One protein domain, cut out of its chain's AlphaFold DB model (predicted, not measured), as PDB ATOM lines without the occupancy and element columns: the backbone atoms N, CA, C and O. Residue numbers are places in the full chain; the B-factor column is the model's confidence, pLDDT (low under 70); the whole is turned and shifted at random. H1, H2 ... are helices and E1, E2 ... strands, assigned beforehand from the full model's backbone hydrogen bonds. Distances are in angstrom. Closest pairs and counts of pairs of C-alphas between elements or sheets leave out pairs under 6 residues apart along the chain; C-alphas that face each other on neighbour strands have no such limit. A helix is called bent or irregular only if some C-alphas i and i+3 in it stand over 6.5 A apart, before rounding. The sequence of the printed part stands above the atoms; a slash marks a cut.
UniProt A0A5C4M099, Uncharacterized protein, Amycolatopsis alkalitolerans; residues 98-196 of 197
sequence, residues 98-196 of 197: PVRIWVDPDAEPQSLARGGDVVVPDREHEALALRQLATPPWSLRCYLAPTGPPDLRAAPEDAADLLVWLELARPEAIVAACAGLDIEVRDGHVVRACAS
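Overview. This is residues 98 to 196 of the 197 residues of an uncharacterized protein of Amycolatopsis alkalitolerans (UniProt A0A5C4M099). Picture a rod of two parts set end to end: at one end the small parallel pair E1 and E2, with H1 packed on it and the loop of residues 104 to 117 reaching the tip, and at the other a four-stranded sheet with H2 over one face. Residues 127 to 133 of H1 meet the sheet near E7, on the face opposite to H2, and E3 lies beside E7 where the two parts join. The printed 99 residues hold E1 E2 H1 E3 E4 H2 E5 E6 E7, in that order, of mixed class. The larger sheet is mixed, in the order E4 E5 E6 E7; the whole is compact, with a radius of gyration of the C-alphas of 14.0 A and spans of 46 by 22 by 22 A.

Arrangement. Start at Pro 98: residues 98 to 99 pair, parallel, with residues 143 to 144 of E3, residues 142 to 144, which pairs with no named strand. Next, E1, residues 101 to 103, is parallel to E2, residues 118 to 120, with N 102 and O 118 2.8 A apart. Look for H1, residues 123 to 133, whose closest C-alpha pair with E1 is Glu 126 and Ile 101, 7.0 A. Further on, E4, residues 152 to 154, H2, residues 156 to 169, and E5, residues 173 to 178, form a strand-helix-strand unit, two parallel neighbour strands with a helix between, its crossover right-handed; N 154 and O 177 are 3.0 A apart. E5, E6, residues 181 to 186, and E7, residues 189 to 195, make a meander, each strand the antiparallel neighbour of the one before, in two hairpins; N 176 and O 183 are 2.8 A apart, as are N 184 and O 192. H2 is on this sheet at a height of 8.9 A, over E5 and E6, along the strands at 12 degrees to E5 on the local plane. H1 is on the opposite face at 10.3 A, over E6 and E7, slantwise at 55 degrees to E6 on the local plane, which is only just fitted, to 6 C-alphas. The C-alphas of Tyr 143 in E3 and Arg 192 in E7 are their closest, 5.3 A. Every O i to N i+4 pair of H1 is within hydrogen-bond range, and 8 of 10 in H2.

Along the chain. Find C-alpha 101 at (132.410, 262.444, 144.433), where E1 begins; E1, E2, E3 and E4 have three residues each. H1 runs 15.0 A and H2 19.9 A; H2 is irregular, with C-alphas 157 and 160 7.5 A apart. E5 spans 16.8 A, E6 16.6 A and E7 17.8 A, ending at C-alpha 195, (125.647, 255.867, 126.228).

Size, cuts and confidence. The farthest C-alphas, Asp 106 and Glu 157, are 46.3 A apart. The printed part has no cut; the link from E1 to E2 is long, and within it residues 113 to 115 have pLDDT under 70.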
ATOM      1  N   PRO A  98     125.459 254.952 139.106       88.69
ATOM      2  CA  PRO A  98     126.122 256.253 139.154       88.69
ATOM      3  C   PRO A  98     126.637 256.554 140.568       88.69
ATOM      4  O   PRO A  98     125.941 256.303 141.556       88.69
ATOM      5  N   VAL A  99     127.840 257.117 140.652       91.44
ATOM      6  CA  VAL A  99     128.472 257.613 141.886       91.44
ATOM      7  C   VAL A  99     128.919 259.052 141.668       91.44
ATOM      8  O   VAL A  99     129.543 259.350 140.651       91.44
ATOM      9  N   ARG A 100     128.632 259.943 142.616       91.25
ATOM     10  CA  ARG A 100     129.233 261.282 142.685       91.25
ATOM     11  C   ARG A 100     130.361 261.297 143.703       91.25
ATOM     12  O   ARG A 100     130.314 260.565 144.685       91.25
ATOM     13  N   ILE A 101     131.355 262.145 143.467       90.44
ATOM     14  CA  ILE A 101     132.410 262.444 144.433       90.44
ATOM     15  C   ILE A 101     132.304 263.933 144.756       90.44
ATOM     16  O   ILE A 101     132.237 264.756 143.841       90.44
ATOM     17  N   TRP A 102     132.242 264.274 146.039       91.06
ATOM     18  CA  TRP A 102     132.199 265.648 146.532       91.06
ATOM     19  C   TRP A 102     133.405 265.908 147.421       91.06
ATOM     20  O   TRP A 102     133.810 265.030 148.179       91.06
ATOM     21  N   VAL A 103     133.956 267.116 147.339       92.12
ATOM     22  CA  VAL A 103     135.039 267.554 148.220       92.12
ATOM     23  C   VAL A 103     134.439 268.412 149.327       92.12
ATOM     24  O   VAL A 103     133.834 269.443 149.033       92.12
ATOM     25  N   ASP A 104     134.608 267.983 150.573       94.25
ATOM     26  CA  ASP A 104     134.194 268.698 151.781       94.25
ATOM     27  C   ASP A 104     135.335 268.628 152.809       94.25
ATOM     28  O   ASP A 104     135.604 267.540 153.317       94.25
ATOM     29  N   PRO A 105     136.011 269.747 153.124       94.06
ATOM     30  CA  PRO A 105     137.182 269.756 154.002       94.06
ATOM     31  C   PRO A 105     136.891 269.321 155.443       94.06
ATOM     32  O   PRO A 105     137.828 268.959 156.153       94.06
ATOM     33  N   ASP A 106     135.623 269.332 155.868       94.38
ATOM     34  CA  ASP A 106     135.210 268.890 157.202       94.38
ATOM     35  C   ASP A 106     134.833 267.393 157.238       94.38
ATOM     36  O   ASP A 106     134.540 266.845 158.305       94.38
ATOM     37  N   ALA A 107     134.836 266.707 156.088       88.38
ATOM     38  CA  ALA A 107     134.494 265.294 156.001       88.38
ATOM     39  C   ALA A 107     135.644 264.381 156.448       88.38
ATOM     40  O   ALA A 107     136.816 264.588 156.133       88.38
ATOM     41  N   GLU A 108     135.299 263.288 157.129       85.19
ATOM     42  CA  GLU A 108     136.258 262.211 157.376       85.19
ATOM     43  C   GLU A 108     136.629 261.501 156.058       85.19
ATOM     44  O   GLU A 108     135.758 261.317 155.202       85.19
ATOM     45  N   PRO A 109     137.884 261.044 155.879       80.31
ATOM     46  CA  PRO A 109     138.284 260.278 154.703       80.31
ATOM     47  C   PRO A 109     137.419 259.025 154.508       80.31
ATOM     48  O   PRO A 109     137.491 258.066 155.282       80.31
ATOM     49  N   GLN A 110     136.627 259.002 153.437       78.50
ATOM     50  CA  GLN A 110     135.832 257.839 153.056       78.50
ATOM     51  C   GLN A 110     136.476 257.112 151.878       78.50
ATOM     52  O   GLN A 110     136.843 257.706 150.866       78.50
ATOM     53  N   SER A 111     136.584 255.789 151.993       72.69
ATOM     54  CA  SER A 111     136.845 254.946 150.824       72.69
ATOM     55  C   SER A 111     135.558 254.761 150.023       72.69
ATOM     56  O   SER A 111     134.460 254.898 150.567       72.69
ATOM     57  N   LEU A 112     135.678 254.390 148.745       76.88
ATOM     58  CA  LEU A 112     134.544 253.849 147.995       76.88
ATOM     59  C   LEU A 112     134.005 252.618 148.750       76.88
ATOM     60  O   LEU A 112     134.541 251.516 148.653       76.88
ATOM     61  N   ALA A 113     132.965 252.811 149.561       69.81
ATOM     62  CA  ALA A 113     132.233 251.732 150.215       69.81
ATOM     63  C   ALA A 113     131.316 251.042 149.193       69.81
ATOM     64  O   ALA A 113     131.268 251.448 148.034       69.81
ATOM     65  N   ARG A 114     130.572 249.991 149.591       60.09
ATOM     66  CA  ARG A 114     129.627 249.225 148.734       60.09
ATOM     67  C   ARG A 114     128.399 250.047 148.272       60.09
ATOM     68  O   ARG A 114     127.260 249.607 148.379       60.09
ATOM     69  N   GLY A 115     128.662 251.206 147.682       58.53
ATOM     70  CA  GLY A 115     127.796 251.991 146.837       58.53
ATOM     71  C   GLY A 115     127.195 253.203 147.547       58.53
ATOM     72  O   GLY A 115     126.328 253.069 148.406       58.53
ATOM     73  N   GLY A 116     127.570 254.391 147.086       76.31
ATOM     74  CA  GLY A 116     127.099 255.685 147.569       76.31
ATOM     75  C   GLY A 116     127.780 256.797 146.790       76.31
ATOM     76  O   GLY A 116     128.809 256.543 146.167       76.31
ATOM     77  N   ASP A 117     127.202 257.995 146.828       88.12
ATOM     78  CA  ASP A 117     127.984 259.202 146.580       88.12
ATOM     79  C   ASP A 117     129.049 259.288 147.693       88.12
ATOM     80  O   ASP A 117     128.778 258.915 148.838       88.12
ATOM     81  N   VAL A 118     130.273 259.671 147.341       90.56
ATOM     82  CA  VAL A 118     131.432 259.697 148.243       90.56
ATOM     83  C   VAL A 118     131.773 261.141 148.561       90.56
ATOM     84  O   VAL A 118     131.851 261.970 147.657       90.56
ATOM     85  N   VAL A 119     132.020 261.427 149.835       92.00
ATOM     86  CA  VAL A 119     132.541 262.721 150.277       92.00
ATOM     87  C   VAL A 119     133.982 262.528 150.721       92.00
ATOM     88  O   VAL A 119     134.270 261.621 151.501       92.00
ATOM     89  N   VAL A 120     134.889 263.335 150.184       92.50
ATOM     90  CA  VAL A 120     136.326 263.272 150.462       92.50
ATOM     91  C   VAL A 120     136.826 264.619 150.992       92.50
ATOM     92  O   VAL A 120     136.288 265.651 150.593       92.50
ATOM     93  N   PRO A 121     137.856 264.641 151.855       93.94
ATOM     94  CA  PRO A 121     138.327 265.876 152.488       93.94
ATOM     95  C   PRO A 121     139.025 266.840 151.524       93.94
ATOM     96  O   PRO A 121     138.990 268.056 151.701       93.94
ATOM     97  N   ASP A 122     139.689 266.317 150.494       93.62
ATOM     98  CA  ASP A 122     140.560 267.107 149.632       93.62
ATOM     99  C   ASP A 122     140.705 266.504 148.222       93.62
ATOM    100  O   ASP A 122     140.136 265.462 147.881       93.62
ATOM    101  N   ARG A 123     141.491 267.192 147.386       90.06
ATOM    102  CA  ARG A 123     141.773 266.802 145.997       90.06
ATOM    103  C   ARG A 123     142.633 265.546 145.875       90.06
ATOM    104  O   ARG A 123     142.522 264.843 144.875       90.06
ATOM    105  N   GLU A 124     143.482 265.253 146.856       90.94
ATOM    106  CA  GLU A 124     144.306 264.041 146.837       90.94
ATOM    107  C   GLU A 124     143.422 262.802 147.030       90.94
ATOM    108  O   GLU A 124     143.533 261.820 146.291       90.94
ATOM    109  N   HIS A 125     142.473 262.881 147.961       91.50
ATOM    110  CA  HIS A 125     141.490 261.831 148.202       91.50
ATOM    111  C   HIS A 125     140.488 261.694 147.049       91.50
ATOM    112  O   HIS A 125     140.096 260.574 146.715       91.50
ATOM    113  N   GLU A 126     140.113 262.794 146.390       90.88
ATOM    114  CA  GLU A 126     139.324 262.749 145.152       90.88
ATOM    115  C   GLU A 126     140.066 261.978 144.052       90.88
ATOM    116  O   GLU A 126     139.511 261.036 143.484       90.88
ATOM    117  N   ALA A 127     141.336 262.313 143.792       88.12
ATOM    118  CA  ALA A 127     142.170 261.613 142.815       88.12
ATOM    119  C   ALA A 127     142.301 260.115 143.145       88.12
ATOM    120  O   ALA A 127     142.200 259.252 142.267       88.12
ATOM    121  N   LEU A 128     142.458 259.768 144.427       89.38
ATOM    122  CA  LEU A 128     142.479 258.375 144.870       89.38
ATOM    123  C   LEU A 128     141.149 257.658 144.581       89.38
ATOM    124  O   LEU A 128     141.160 256.543 144.052       89.38
ATOM    125  N   ALA A 129     140.014 258.289 144.892       90.00
ATOM    126  CA  ALA A 129     138.689 257.740 144.619       90.00
ATOM    127  C   ALA A 129     138.440 257.565 143.109       90.00
ATOM    128  O   ALA A 129     137.912 256.537 142.686       90.00
ATOM    129  N   LEU A 130     138.892 258.505 142.275       88.62
ATOM    130  CA  LEU A 130     138.811 258.409 140.814       88.62
ATOM    131  C   LEU A 130     139.637 257.238 140.258       88.62
ATOM    132  O   LEU A 130     139.128 256.445 139.462       88.62
ATOM    133  N   ARG A 131     140.877 257.053 140.732       86.69
ATOM    134  CA  ARG A 131     141.713 255.891 140.363       86.69
ATOM    135  C   ARG A 131     141.082 254.570 140.792       86.69
ATOM    136  O   ARG A 131     141.130 253.582 140.054       86.69
ATOM    137  N   GLN A 132     140.475 254.537 141.977       88.25
ATOM    138  CA  GLN A 132     139.736 253.368 142.446       88.25
ATOM    139  C   GLN A 132     138.526 253.086 141.550       88.25
ATOM    140  O   GLN A 132     138.343 251.944 141.142       88.25
ATOM    141  N   LEU A 133     137.749 254.107 141.178       87.19
ATOM    142  CA  LEU A 133     136.581 253.972 140.304       87.19
ATOM    143  C   LEU A 133     136.944 253.445 138.909       87.19
ATOM    144  O   LEU A 133     136.195 252.657 138.336       87.19
ATOM    145  N   ALA A 134     138.113 253.817 138.387       84.56
ATOM    146  CA  ALA A 134     138.616 253.334 137.106       84.56
ATOM    147  C   ALA A 134     139.177 251.899 137.129       84.56
ATOM    148  O   ALA A 134     139.525 251.351 136.079       84.56
ATOM    149  N   THR A 135     139.282 251.263 138.299       82.12
ATOM    150  CA  THR A 135     139.878 249.928 138.442       82.12
ATOM    151  C   THR A 135     138.875 248.899 138.979       82.12
ATOM    152  O   THR A 135     137.921 249.246 139.682       82.12
ATOM    153  N   PRO A 136     139.026 247.603 138.639       83.44
ATOM    154  CA  PRO A 136     138.200 246.557 139.233       83.44
ATOM    155  C   PRO A 136     138.359 246.508 140.762       83.44
ATOM    156  O   PRO A 136     139.471 246.672 141.259       83.44
ATOM    157  N   PRO A 137     137.281 246.225 141.518       84.19
ATOM    158  CA  PRO A 137     135.949 245.855 141.038       84.19
ATOM    159  C   PRO A 137     135.031 247.052 140.744       84.19
ATOM    160  O   PRO A 137     133.917 246.842 140.270       84.19
ATOM    161  N   TRP A 138     135.441 248.286 141.046       85.56
ATOM    162  CA  TRP A 138     134.570 249.463 140.963       85.56
ATOM    163  C   TRP A 138     134.203 249.819 139.536       85.56
ATOM    164  O   TRP A 138     133.020 250.019 139.271       85.56
ATOM    165  N   SER A 139     135.155 249.750 138.606       82.88
ATOM    166  CA  SER A 139     134.882 249.984 137.186       82.88
ATOM    167  C   SER A 139     133.903 248.977 136.578       82.88
ATOM    168  O   SER A 139     133.376 249.205 135.500       82.88
ATOM    169  N   LEU A 140     133.605 247.865 137.255       82.12
ATOM    170  CA  LEU A 140     132.577 246.909 136.835       82.12
ATOM    171  C   LEU A 140     131.207 247.157 137.476       82.12
ATOM    172  O   LEU A 140     130.219 246.574 137.041       82.12
ATOM    173  N   ARG A 141     131.138 247.970 138.532       86.12
ATOM    174  CA  ARG A 141     129.948 248.127 139.386       86.12
ATOM    175  C   ARG A 141     129.359 249.525 139.336       86.12
ATOM    176  O   ARG A 141     128.144 249.676 139.457       86.12
ATOM    177  N   CYS A 142     130.220 250.520 139.183       87.44
ATOM    178  CA  CYS A 142     129.876 251.924 139.255       87.44
ATOM    179  C   CYS A 142     130.479 252.690 138.074       87.44
ATOM    180  O   CYS A 142     131.444 252.238 137.457       87.44
ATOM    181  N   TYR A 143     129.925 253.865 137.803       87.00
ATOM    182  CA  TYR A 143     130.512 254.870 136.922       87.00
ATOM    183  C   TYR A 143     130.389 256.255 137.567       87.00
ATOM    184  O   TYR A 143     129.532 256.466 138.431       87.00
ATOM    185  N   LEU A 144     131.244 257.196 137.163       90.25
ATOM    186  CA  LEU A 144     131.178 258.572 137.654       90.25
ATOM    187  C   LEU A 144     129.954 259.273 137.057       90.25
ATOM    188  O   LEU A 144     129.838 259.374 135.838       90.25
ATOM    189  N   ALA A 145     129.036 259.748 137.895       89.81
ATOM    190  CA  ALA A 145     127.840 260.439 137.431       89.81
ATOM    191  C   ALA A 145     128.204 261.741 136.682       89.81
ATOM    192  O   ALA A 145     129.159 262.413 137.078       89.81
ATOM    193  N   PRO A 146     127.435 262.146 135.651       85.88
ATOM    194  CA  PRO A 146     127.686 263.389 134.927       85.88
ATOM    195  C   PRO A 146     127.685 264.606 135.863       85.88
ATOM    196  O   PRO A 146     126.754 264.787 136.651       85.88
ATOM    197  N   THR A 147     128.715 265.448 135.761       82.25
ATOM    198  CA  THR A 147     128.892 266.655 136.593       82.25
ATOM    199  C   THR A 147     128.673 267.965 135.831       82.25
ATOM    200  O   THR A 147     128.608 269.025 136.450       82.25
ATOM    201  N   GLY A 148     128.518 267.916 134.506       85.00
ATOM    202  CA  GLY A 148     128.381 269.103 133.667       85.00
ATOM    203  C   GLY A 148     128.335 268.781 132.170       85.00
ATOM    204  O   GLY A 148     128.293 267.606 131.794       85.00
ATOM    205  N   PRO A 149     128.308 269.816 131.311       88.00
ATOM    206  CA  PRO A 149     128.408 269.642 129.865       88.00
ATOM    207  C   PRO A 149     129.789 269.086 129.461       88.00
ATOM    208  O   PRO A 149     130.754 269.269 130.200       88.00
ATOM    209  N   PRO A 150     129.904 268.436 128.289       91.38
ATOM    210  CA  PRO A 150     131.182 267.945 127.788       91.38
ATOM    211  C   PRO A 150     132.106 269.093 127.362       91.38
ATOM    212  O   PRO A 150     131.652 270.043 126.717       91.38
ATOM    213  N   ASP A 151     133.397 268.952 127.662       92.94
ATOM    214  CA  ASP A 151     134.479 269.838 127.216       92.94
ATOM    215  C   ASP A 151     134.731 269.695 125.710       92.94
ATOM    216  O   ASP A 151     135.042 270.664 125.019       92.94
ATOM    217  N   LEU A 152     134.576 268.472 125.194       94.62
ATOM    218  CA  LEU A 152     134.821 268.126 123.800       94.62
ATOM    219  C   LEU A 152     133.589 267.478 123.171       94.62
ATOM    220  O   LEU A 152     132.999 266.549 123.721       94.62
ATOM    221  N   ARG A 153     133.215 267.937 121.977       94.81
ATOM    222  CA  ARG A 153     132.150 267.336 121.169       94.81
ATOM    223  C   ARG A 153     132.706 266.923 119.817       94.81
ATOM    224  O   ARG A 153     133.311 267.748 119.140       94.81
ATOM    225  N   ALA A 154     132.475 265.676 119.428       94.25
ATOM    226  CA  ALA A 154     132.846 265.164 118.113       94.25
ATOM    227  C   ALA A 154     131.596 264.722 117.339       94.25
ATOM    228  O   ALA A 154     130.606 264.284 117.940       94.25
ATOM    229  N   ALA A 155     131.625 264.855 116.012       95.50
ATOM    230  CA  ALA A 155     130.549 264.355 115.167       95.50
ATOM    231  C   ALA A 155     130.583 262.814 115.126       95.50
ATOM    232  O   ALA A 155     131.631 262.220 115.402       95.50
ATOM    233  N   PRO A 156     129.468 262.129 114.817       94.81
ATOM    234  CA  PRO A 156     129.439 260.668 114.828       94.81
ATOM    235  C   PRO A 156     130.489 259.988 113.944       94.81
ATOM    236  O   PRO A 156     131.023 258.941 114.310       94.81
ATOM    237  N   GLU A 157     130.806 260.583 112.802       96.12
ATOM    238  CA  GLU A 157     131.854 260.158 111.874       96.12
ATOM    239  C   GLU A 157     133.276 260.248 112.454       96.12
ATOM    240  O   GLU A 157     134.171 259.568 111.957       96.12
ATOM    241  N   ASP A 158     133.473 261.016 113.525       96.50
ATOM    242  CA  ASP A 158     134.756 261.207 114.211       96.50
ATOM    243  C   ASP A 158     134.878 260.343 115.475       96.50
ATOM    244  O   ASP A 158     135.861 260.436 116.215       96.50
ATOM    245  N   ALA A 159     133.885 259.498 115.770       95.62
ATOM    246  CA  ALA A 159     133.854 258.729 117.011       95.62
ATOM    247  C   ALA A 159     135.097 257.840 117.177       95.62
ATOM    248  O   ALA A 159     135.664 257.757 118.266       95.62
ATOM    249  N   ALA A 160     135.559 257.200 116.098       96.81
ATOM    250  CA  ALA A 160     136.775 256.396 116.141       96.81
ATOM    251  C   ALA A 160     138.040 257.237 116.381       96.81
ATOM    252  O   ALA A 160     138.927 256.791 117.113       96.81
ATOM    253  N   ASP A 161     138.109 258.446 115.812       97.00
ATOM    254  CA  ASP A 161     139.211 259.386 116.048       97.00
ATOM    255  C   ASP A 161     139.262 259.787 117.523       97.00
ATOM    256  O   ASP A 161     140.333 259.773 118.133       97.00
ATOM    257  N   LEU A 162     138.098 260.065 118.120       96.00
ATOM    258  CA  LEU A 162     137.982 260.427 119.529       96.00
ATOM    259  C   LEU A 162     138.463 259.297 120.449       96.00
ATOM    260  O   LEU A 162     139.269 259.549 121.343       96.00
ATOM    261  N   LEU A 163     138.024 258.050 120.228       95.38
ATOM    262  CA  LEU A 163     138.459 256.914 121.056       95.38
ATOM    263  C   LEU A 163     139.977 256.700 120.982       95.38
ATOM    264  O   LEU A 163     140.624 256.477 122.007       95.38
ATOM    265  N   VAL A 164     140.548 256.780 119.775       96.25
ATOM    266  CA  VAL A 164     141.996 256.641 119.565       96.25
ATOM    267  C   VAL A 164     142.752 257.777 120.244       96.25
ATOM    268  O   VAL A 164     143.733 257.511 120.938       96.25
ATOM    269  N   TRP A 165     142.296 259.021 120.087       96.19
ATOM    270  CA  TRP A 165     142.928 260.175 120.717       96.19
ATOM    271  C   TRP A 165     142.877 260.087 122.244       96.19
ATOM    272  O   TRP A 165     143.914 260.251 122.878       96.19
ATOM    273  N   LEU A 166     141.732 259.734 122.841       94.75
ATOM    274  CA  LEU A 166     141.593 259.584 124.294       94.75
ATOM    275  C   LEU A 166     142.551 258.527 124.863       94.75
ATOM    276  O   LEU A 166     143.233 258.786 125.856       94.75
ATOM    277  N   GLU A 167     142.656 257.359 124.219       94.25
ATOM    278  CA  GLU A 167     143.578 256.303 124.662       94.25
ATOM    279  C   GLU A 167     145.054 256.696 124.465       94.25
ATOM    280  O   GLU A 167     145.914 256.306 125.261       94.25
ATOM    281  N   LEU A 168     145.362 257.463 123.414       93.88
ATOM    282  CA  LEU A 168     146.721 257.884 123.078       93.88
ATOM    283  C   LEU A 168     147.220 259.029 123.969       93.88
ATOM    284  O   LEU A 168     148.367 258.968 124.434       93.88
ATOM    285  N   ALA A 169     146.373 260.049 124.157       92.75
ATOM    286  CA  ALA A 169     146.627 261.295 124.881       92.75
ATOM    287  C   ALA A 169     146.531 261.123 126.394       92.75
ATOM    288  O   ALA A 169     147.330 261.723 127.105       92.75
ATOM    289  N   ARG A 170     145.600 260.285 126.873       89.06
ATOM    290  CA  ARG A 170     145.323 260.067 128.304       89.06
ATOM    291  C   ARG A 170     145.315 261.377 129.107       89.06
ATOM    292  O   ARG A 170     146.133 261.529 130.014       89.06
ATOM    293  N   PRO A 171     144.430 262.326 128.756       88.56
ATOM    294  CA  PRO A 171     144.402 263.633 129.400       88.56
ATOM    295  C   PRO A 171     144.176 263.519 130.913       88.56
ATOM    296  O   PRO A 171     143.551 262.571 131.398       88.56
ATOM    297  N   GLU A 172     144.669 264.512 131.654       86.62
ATOM    298  CA  GLU A 172     144.475 264.601 133.108       86.62
ATOM    299  C   GLU A 172     142.999 264.758 133.476       86.62
ATOM    300  O   GLU A 172     142.549 264.169 134.449       86.62
ATOM    301  N   ALA A 173     142.220 265.503 132.692       89.19
ATOM    302  CA  ALA A 173     140.772 265.568 132.834       89.19
ATOM    303  C   ALA A 173     140.128 265.973 131.504       89.19
ATOM    304  O   ALA A 173     140.528 266.976 130.914       89.19
ATOM    305  N   ILE A 174     139.142 265.208 131.031       93.06
ATOM    306  CA  ILE A 174     138.266 265.617 129.928       93.06
ATOM    307  C   ILE A 174     136.920 264.895 129.992       93.06
ATOM    308  O   ILE A 174     136.867 263.692 130.259       93.06
ATOM    309  N   VAL A 175     135.845 265.609 129.674       93.38
ATOM    310  CA  VAL A 175     134.537 265.043 129.340       93.38
ATOM    311  C   VAL A 175     134.311 265.199 127.838       93.38
ATOM    312  O   VAL A 175     134.259 266.312 127.319       93.38
ATOM    313  N   ALA A 176     134.160 264.090 127.126       93.88
ATOM    314  CA  ALA A 176     133.920 264.070 125.694       93.88
ATOM    315  C   ALA A 176     132.564 263.434 125.368       93.88
ATOM    316  O   ALA A 176     132.202 262.406 125.941       93.88
ATOM    317  N   ALA A 177     131.850 264.024 124.408       93.38
ATOM    318  CA  ALA A 177     130.594 263.499 123.889       93.38
ATOM    319  C   ALA A 177     130.635 263.335 122.364       93.38
ATOM    320  O   ALA A 177     131.116 264.209 121.640       93.38
ATOM    321  N   CYS A 178     130.109 262.226 121.853       92.38
ATOM    322  CA  CYS A 178     130.050 261.937 120.414       92.38
ATOM    323  C   CYS A 178     129.000 260.861 120.143       92.38
ATOM    324  O   CYS A 178     128.957 259.933 120.915       92.38
ATOM    325  N   ALA A 179     128.173 260.910 119.092       84.06
ATOM    326  CA  ALA A 179     127.288 259.786 118.691       84.06
ATOM    327  C   ALA A 179     126.450 259.105 119.806       84.06
ATOM    328  O   ALA A 179     126.224 257.892 119.779       84.06
ATOM    329  N   GLY A 180     126.001 259.866 120.804       83.81
ATOM    330  CA  GLY A 180     125.314 259.299 121.963       83.81
ATOM    331  C   GLY A 180     126.235 258.532 122.921       83.81
ATOM    332  O   GLY A 180     125.788 257.626 123.611       83.81
ATOM    333  N   LEU A 181     127.523 258.856 122.920       83.56
ATOM    334  CA  LEU A 181     128.589 258.364 123.786       83.56
ATOM    335  C   LEU A 181     128.956 259.502 124.737       83.56
ATOM    336  O   LEU A 181     129.214 260.608 124.268       83.56
ATOM    337  N   ASP A 182     129.035 259.209 126.029       90.62
ATOM    338  CA  ASP A 182     129.613 260.079 127.050       90.62
ATOM    339  C   ASP A 182     130.835 259.381 127.646       90.62
ATOM    340  O   ASP A 182     130.737 258.286 128.214       90.62
ATOM    341  N   ILE A 183     131.998 260.018 127.516       91.50
ATOM    342  CA  ILE A 183     133.270 259.507 128.019       91.50
ATOM    343  C   ILE A 183     133.890 260.556 128.931       91.50
ATOM    344  O   ILE A 183     134.020 261.715 128.559       91.50
ATOM    345  N   GLU A 184     134.309 260.145 130.119       91.62
ATOM    346  CA  GLU A 184     135.077 260.984 131.030       91.62
ATOM    347  C   GLU A 184     136.385 260.293 131.382       91.62
ATOM    348  O   GLU A 184     136.399 259.155 131.870       91.62
ATOM    349  N   VAL A 185     137.480 261.009 131.141       88.56
ATOM    350  CA  VAL A 185     138.828 260.628 131.551       88.56
ATOM    351  C   VAL A 185     139.255 261.555 132.677       88.56
ATOM    352  O   VAL A 185     139.108 262.769 132.553       88.56
ATOM    353  N   ARG A 186     139.787 260.996 133.764       86.69
ATOM    354  CA  ARG A 186     140.429 261.726 134.862       86.69
ATOM    355  C   ARG A 186     141.683 260.996 135.316       86.69
ATOM    356  O   ARG A 186     141.677 259.772 135.404       86.69
ATOM    357  N   ASP A 187     142.751 261.731 135.582       81.31
ATOM    358  CA  ASP A 187     144.086 261.222 135.895       81.31
ATOM    359  C   ASP A 187     144.576 260.169 134.882       81.31
ATOM    360  O   ASP A 187     145.178 259.158 135.246       81.31
ATOM    361  N   GLY A 188     144.267 260.356 133.591       78.44
ATOM    362  CA  GLY A 188     144.597 259.391 132.538       78.44
ATOM    363  C   GLY A 188     143.811 258.073 132.604       78.44
ATOM    364  O   GLY A 188     144.167 257.108 131.920       78.44
ATOM    365  N   HIS A 189     142.750 258.023 133.411       80.38
ATOM    366  CA  HIS A 189     141.874 256.875 133.588       80.38
ATOM    367  C   HIS A 189     140.446 257.164 133.123       80.38
ATOM    368  O   HIS A 189     139.876 258.204 133.431       80.38
ATOM    369  N   VAL A 190     139.824 256.207 132.437       84.44
ATOM    370  CA  VAL A 190     138.414 256.313 132.038       84.44
ATOM    371  C   VAL A 190     137.521 255.969 133.229       84.44
ATOM    372  O   VAL A 190     137.503 254.828 133.691       84.44
ATOM    373  N   VAL A 191     136.784 256.964 133.726       86.44
ATOM    374  CA  VAL A 191     135.906 256.871 134.913       86.44
ATOM    375  C   VAL A 191     134.417 256.852 134.552       86.44
ATOM    376  O   VAL A 191     133.579 256.433 135.355       86.44
ATOM    377  N   ARG A 192     134.085 257.245 133.317       88.88
ATOM    378  CA  ARG A 192     132.769 257.084 132.687       88.88
ATOM    379  C   ARG A 192     132.974 256.785 131.205       88.88
ATOM    380  O   ARG A 192     133.809 257.402 130.557       88.88
ATOM    381  N   ALA A 193     132.231 255.816 130.690       87.44
ATOM    382  CA  ALA A 193     132.212 255.446 129.279       87.44
ATOM    383  C   ALA A 193     130.887 254.727 129.021       87.44
ATOM    384  O   ALA A 193     130.787 253.515 129.214       87.44
ATOM    385  N   CYS A 194     129.853 255.492 128.687       84.56
ATOM    386  CA  CYS A 194     128.480 255.007 128.589       84.56
ATOM    387  C   CYS A 194     127.746 255.641 127.408       84.56
ATOM    388  O   CYS A 194     128.232 256.596 126.805       84.56
ATOM    389  N   ALA A 195     126.560 255.123 127.084       83.44
ATOM    390  CA  ALA A 195     125.647 255.867 126.228       83.44
ATOM    391  C   ALA A 195     125.167 257.146 126.945       83.44
ATOM    392  O   ALA A 195     125.021 257.147 128.171       83.44
ATOM    393  N   SER A 196     124.936 258.223 126.198       79.81
ATOM    394  CA  SER A 196     124.321 259.448 126.711       79.81
ATOM    395  C   SER A 196     122.835 259.207 126.989       79.81
ATOM    396  O   SER A 196     122.159 258.581 126.167       79.81
TER     397      SER A 196